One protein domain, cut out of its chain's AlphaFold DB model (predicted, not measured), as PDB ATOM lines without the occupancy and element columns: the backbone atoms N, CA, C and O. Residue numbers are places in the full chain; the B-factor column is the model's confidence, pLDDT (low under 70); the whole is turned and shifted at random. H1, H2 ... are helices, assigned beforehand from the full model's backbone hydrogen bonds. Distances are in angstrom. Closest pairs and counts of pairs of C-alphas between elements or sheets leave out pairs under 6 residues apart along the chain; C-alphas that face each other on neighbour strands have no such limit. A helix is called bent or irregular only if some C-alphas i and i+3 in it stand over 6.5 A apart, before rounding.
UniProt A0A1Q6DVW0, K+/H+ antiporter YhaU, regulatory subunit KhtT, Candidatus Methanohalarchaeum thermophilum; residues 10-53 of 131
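AT A GLANCE: This is residues 10 to 53 of the 131 residues of the protein "K+/H+ antiporter YhaU, regulatory subunit KhtT" of Candidatus Methanohalarchaeum thermophilum (UniProt A0A1Q6DVW0). Picture a thin rod, with the long helix H2 making most of its length and the shorter helix H1 at the other end, the two joined by a link, residues 22 to 30, and not packed on each other. The printed part has 44 residues with two named helices, H1 then H2, and no named strand; the class is all helix. It is extended, with a radius of gyration of the C-alphas of 16.4 A, spanning 48 by 15 by 13 A.

HOW THE PARTS SIT: Start at H2, residues 31 to 52, which has a kink of 47 degrees near residue 46. It is neither bent nor irregular, but only just: C-alphas 47 and 50 are 6.3 A apart. H1, residues 10 to 21, is apart from H2. Every O i to N i+4 pair is within hydrogen-bond range in H1, and 15 of 18 are in H2.

IN THESE COORDINATES: Find C-alpha 31 at (114.200, 155.594, 147.132); from there H2 runs 28.6 A to C-alpha 52 at (91.953, 173.487, 146.114). H1 begins at C-alpha 10, (110.416, 145.973, 137.894), and measures 15.8 A.

THE WHOLE: The C-alphas farthest apart, of Asn 19 and Arg 51, are 47.7 A apart. The printed part has no cut, and its link is short. Residues 28 to 40, of which 31 to 40 belong to H2, stand free. Confidence is under 70 at residues 10, 13 to 15 and 18 to 27.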
ATOM      1  N   ASN A  10     109.087 145.537 137.446       68.50
ATOM      2  CA  ASN A  10     110.416 145.973 137.894       68.50
ATOM      3  C   ASN A  10     111.479 144.869 137.767       68.50
ATOM      4  O   ASN A  10     112.665 145.157 137.602       68.50
ATOM      5  N   LEU A  11     111.060 143.600 137.803       71.81
ATOM      6  CA  LEU A  11     111.958 142.446 137.752       71.81
ATOM      7  C   LEU A  11     112.552 142.204 136.343       71.81
ATOM      8  O   LEU A  11     113.773 142.063 136.247       71.81
ATOM      9  N   PRO A  12     111.767 142.233 135.238       72.75
ATOM     10  CA  PRO A  12     112.323 142.136 133.884       72.75
ATOM     11  C   PRO A  12     113.218 143.328 133.525       72.75
ATOM     12  O   PRO A  12     114.251 143.152 132.883       72.75
ATOM     13  N   ALA A  13     112.858 144.535 133.978       68.50
ATOM     14  CA  ALA A  13     113.635 145.750 133.740       68.50
ATOM     15  C   ALA A  13     115.037 145.685 134.376       68.50
ATOM     16  O   ALA A  13     116.014 146.079 133.741       68.50
ATOM     17  N   SER A  14     115.159 145.122 135.585       67.56
ATOM     18  CA  SER A  14     116.462 144.926 136.241       67.56
ATOM     19  C   SER A  14     117.363 143.947 135.472       67.56
ATOM     20  O   SER A  14     118.563 144.181 135.344       67.56
ATOM     21  N   ASN A  15     116.784 142.898 134.874       68.88
ATOM     22  CA  ASN A  15     117.522 141.936 134.045       68.88
ATOM     23  C   ASN A  15     118.028 142.577 132.732       68.88
ATOM     24  O   ASN A  15     119.155 142.345 132.299       68.88
ATOM     25  N   ILE A  16     117.228 143.469 132.138       70.75
ATOM     26  CA  ILE A  16     117.627 144.263 130.965       70.75
ATOM     27  C   ILE A  16     118.761 145.244 131.317       70.75
ATOM     28  O   ILE A  16     119.730 145.348 130.564       70.75
ATOM     29  N   SER A  17     118.690 145.920 132.470       70.62
ATOM     30  CA  SER A  17     119.769 146.798 132.954       70.62
ATOM     31  C   SER A  17     121.067 146.033 133.207       70.62
ATOM     32  O   SER A  17     122.137 146.484 132.803       70.62
ATOM     33  N   ALA A  18     120.986 144.841 133.804       66.38
ATOM     34  CA  ALA A  18     122.158 144.007 134.059       66.38
ATOM     35  C   ALA A  18     122.908 143.637 132.765       66.38
ATOM     36  O   ALA A  18     124.136 143.658 132.752       66.38
ATOM     37  N   ASN A  19     122.179 143.379 131.673       69.38
ATOM     38  CA  ASN A  19     122.763 143.032 130.373       69.38
ATOM     39  C   ASN A  19     123.267 144.240 129.559       69.38
ATOM     40  O   ASN A  19     124.181 144.079 128.757       69.38
ATOM     41  N   LEU A  20     122.681 145.433 129.725       68.62
ATOM     42  CA  LEU A  20     123.035 146.627 128.935       68.62
ATOM     43  C   LEU A  20     124.017 147.570 129.637       68.62
ATOM     44  O   LEU A  20     124.796 148.250 128.974       68.62
ATOM     45  N   LEU A  21     123.969 147.641 130.965       64.12
ATOM     46  CA  LEU A  21     124.690 148.632 131.764       64.12
ATOM     47  C   LEU A  21     125.719 147.997 132.720       64.12
ATOM     48  O   LEU A  21     126.362 148.719 133.481       64.12
ATOM     49  N   ASN A  22     125.906 146.668 132.681       62.56
ATOM     50  CA  ASN A  22     126.823 145.892 133.536       62.56
ATOM     51  C   ASN A  22     126.609 146.073 135.054       62.56
ATOM     52  O   ASN A  22     127.483 145.734 135.851       62.56
ATOM     53  N   HIS A  23     125.450 146.589 135.474       66.62
ATOM     54  CA  HIS A  23     125.058 146.649 136.877       66.62
ATOM     55  C   HIS A  23     123.556 146.351 137.034       66.62
ATOM     56  O   HIS A  23     122.730 146.893 136.289       66.62
ATOM     57  N   PRO A  24     123.178 145.465 137.975       66.62
ATOM     58  CA  PRO A  24     121.779 145.229 138.306       66.62
ATOM     59  C   PRO A  24     121.207 146.438 139.056       66.62
ATOM     60  O   PRO A  24     121.908 147.059 139.856       66.62
ATOM     61  N   CYS A  25     119.922 146.745 138.848       65.31
ATOM     62  CA  CYS A  25     119.266 147.804 139.616       65.31
ATOM     63  C   CYS A  25     119.218 147.427 141.103       65.31
ATOM     64  O   CYS A  25     118.756 146.339 141.466       65.31
ATOM     65  N   SER A  26     119.661 148.336 141.970       68.75
ATOM     66  CA  SER A  26     119.660 148.119 143.417       68.75
ATOM     67  C   SER A  26     118.243 148.235 143.991       68.75
ATOM     68  O   SER A  26     117.412 149.008 143.511       68.75
ATOM     69  N   MET A  27     117.955 147.498 145.070       67.88
ATOM     70  CA  MET A  27     116.635 147.463 145.724       67.88
ATOM     71  C   MET A  27     116.079 148.849 146.103       67.88
ATOM     72  O   MET A  27     114.858 149.013 146.143       67.88
ATOM     73  N   PHE A  28     116.958 149.828 146.354       72.19
ATOM     74  CA  PHE A  28     116.632 151.171 146.856       72.19
ATOM     75  C   PHE A  28     117.082 152.315 145.941       72.19
ATOM     76  O   PHE A  28     117.101 153.470 146.362       72.19
ATOM     77  N   GLU A  29     117.428 152.031 144.690       72.75
ATOM     78  CA  GLU A  29     117.909 153.050 143.747       72.75
ATOM     79  C   GLU A  29     116.856 154.143 143.479       72.75
ATOM     80  O   GLU A  29     117.162 155.325 143.332       72.75
ATOM     81  N   PHE A  30     115.578 153.768 143.557       73.19
ATOM     82  CA  PHE A  30     114.440 154.668 143.379       73.19
ATOM     83  C   PHE A  30     113.977 155.353 144.675       73.19
ATOM     84  O   PHE A  30     113.100 156.219 144.629       73.19
ATOM     85  N   THR A  31     114.563 155.013 145.829       82.00
ATOM     86  CA  THR A  31     114.200 155.594 147.132       82.00
ATOM     87  C   THR A  31     114.468 157.092 147.170       82.00
ATOM     88  O   THR A  31     113.626 157.856 147.640       82.00
ATOM     89  N   LEU A  32     115.611 157.521 146.630       81.25
ATOM     90  CA  LEU A  32     116.003 158.928 146.592       81.25
ATOM     91  C   LEU A  32     115.018 159.756 145.752       81.25
ATOM     92  O   LEU A  32     114.527 160.792 146.201       81.25
ATOM     93  N   LEU A  33     114.660 159.256 144.566       84.31
ATOM     94  CA  LEU A  33     113.666 159.887 143.697       84.31
ATOM     95  C   LEU A  33     112.282 159.910 144.363       84.31
ATOM     96  O   LEU A  33     111.579 160.921 144.332       84.31
ATOM     97  N   GLY A  34     111.908 158.809 145.019       82.81
ATOM     98  CA  GLY A  34     110.676 158.703 145.790       82.81
ATOM     99  C   GLY A  34     110.591 159.742 146.907       82.81
ATOM    100  O   GLY A  34     109.535 160.344 147.091       82.81
ATOM    101  N   PHE A  35     111.698 160.004 147.605       90.06
ATOM    102  CA  PHE A  35     111.769 161.007 148.666       90.06
ATOM    103  C   PHE A  35     111.569 162.430 148.133       90.06
ATOM    104  O   PHE A  35     110.778 163.191 148.691       90.06
ATOM    105  N   ILE A  36     112.195 162.769 147.003       92.50
ATOM    106  CA  ILE A  36     112.024 164.073 146.342       92.50
ATOM    107  C   ILE A  36     110.560 164.286 145.934       92.50
ATOM    108  O   ILE A  36     109.977 165.340 146.208       92.50
ATOM    109  N   VAL A  37     109.936 163.277 145.321       91.50
ATOM    110  CA  VAL A  37     108.525 163.345 144.910       91.50
ATOM    111  C   VAL A  37     107.602 163.449 146.123       91.50
ATOM    112  O   VAL A  37     106.648 164.225 146.095       91.50
ATOM    113  N   LEU A  38     107.881 162.701 147.193       91.56
ATOM    114  CA  LEU A  38     107.095 162.729 148.426       91.56
ATOM    115  C   LEU A  38     107.147 164.111 149.073       91.56
ATOM    116  O   LEU A  38     106.093 164.663 149.386       91.56
ATOM    117  N   LEU A  39     108.337 164.700 149.207       95.19
ATOM    118  CA  LEU A  39     108.495 166.052 149.740       95.19
ATOM    119  C   LEU A  39     107.764 167.079 148.880       95.19
ATOM    120  O   LEU A  39     106.955 167.845 149.398       95.19
ATOM    121  N   THR A  40     107.976 167.043 147.564       95.12
ATOM    122  CA  THR A  40     107.338 167.974 146.622       95.12
ATOM    123  C   THR A  40     105.814 167.890 146.713       95.12
ATOM    124  O   THR A  40     105.127 168.907 146.796       95.12
ATOM    125  N   ARG A  41     105.266 166.672 146.752       91.06
ATOM    126  CA  ARG A  41     103.821 166.443 146.827       91.06
ATOM    127  C   ARG A  41     103.241 166.793 148.197       91.06
ATOM    128  O   ARG A  41     102.130 167.307 148.255       91.06
ATOM    129  N   SER A  42     103.981 166.545 149.276       93.81
ATOM    130  CA  SER A  42     103.600 166.937 150.635       93.81
ATOM    131  C   SER A  42     103.511 168.459 150.757       93.81
ATOM    132  O   SER A  42     102.478 168.989 151.163       93.81
ATOM    133  N   ILE A  43     104.535 169.173 150.276       95.19
ATOM    134  CA  ILE A  43     104.557 170.641 150.220       95.19
ATOM    135  C   ILE A  43     103.410 171.162 149.350       95.19
ATOM    136  O   ILE A  43     102.700 172.082 149.752       95.19
ATOM    137  N   TYR A  44     103.184 170.555 148.181       91.00
ATOM    138  CA  TYR A  44     102.083 170.922 147.294       91.00
ATOM    139  C   TYR A  44     100.718 170.763 147.974       91.00
ATOM    140  O   TYR A  44      99.900 171.680 147.919       91.00
ATOM    141  N   LEU A  45     100.465 169.634 148.644       89.75
ATOM    142  CA  LEU A  45      99.205 169.402 149.352       89.75
ATOM    143  C   LEU A  45      99.018 170.361 150.529       89.75
ATOM    144  O   LEU A  45      97.911 170.844 150.743       89.75
ATOM    145  N   MET A  46     100.089 170.663 151.257       89.19
ATOM    146  CA  MET A  46     100.047 171.537 152.427       89.19
ATOM    147  C   MET A  46      99.853 173.016 152.058       89.19
ATOM    148  O   MET A  46      99.217 173.751 152.806       89.19
ATOM    149  N   THR A  47     100.358 173.455 150.902       89.69
ATOM    150  CA  THR A  47     100.251 174.854 150.447       89.69
ATOM    151  C   THR A  47      99.027 175.091 149.564       89.69
ATOM    152  O   THR A  47      98.140 175.872 149.900       89.69
ATOM    153  N   ILE A  48      98.974 174.417 148.419       86.12
ATOM    154  CA  ILE A  48      98.015 174.678 147.340       86.12
ATOM    155  C   ILE A  48      96.872 173.659 147.373       86.12
ATOM    156  O   ILE A  48      95.715 174.024 147.175       86.12
ATOM    157  N   GLY A  49      97.163 172.393 147.685       82.44
ATOM    158  CA  GLY A  49      96.164 171.325 147.733       82.44
ATOM    159  C   GLY A  49      95.089 171.554 148.794       82.44
ATOM    160  O   GLY A  49      93.911 171.400 148.489       82.44
ATOM    161  N   TYR A  50      95.467 172.008 149.994       74.88
ATOM    162  CA  TYR A  50      94.517 172.402 151.039       74.88
ATOM    163  C   TYR A  50      93.574 173.516 150.573       74.88
ATOM    164  O   TYR A  50      92.410 173.544 150.955       74.88
ATOM    165  N   ARG A  51      94.052 174.394 149.686       77.62
ATOM    166  CA  ARG A  51      93.271 175.504 149.135       77.62
ATOM    167  C   ARG A  51      92.366 175.097 147.965       77.62
ATOM    168  O   ARG A  51      91.377 175.772 147.709       77.62
ATOM    169  N   LEU A  52      92.712 174.025 147.252       80.00
ATOM    170  CA  LEU A  52      91.953 173.487 146.114       80.00
ATOM    171  C   LEU A  52      90.899 172.462 146.519       80.00
ATOM    172  O   LEU A  52      90.028 172.159 145.706       80.00
ATOM    173  N   LEU A  53      90.990 171.905 147.730       76.19
ATOM    174  CA  LEU A  53      89.963 171.034 148.285       76.19
ATOM    175  C   LEU A  53      88.664 171.847 148.383       76.19
ATOM    176  O   LEU A  53      88.594 172.763 149.205       76.19
TER     177      LEU A  53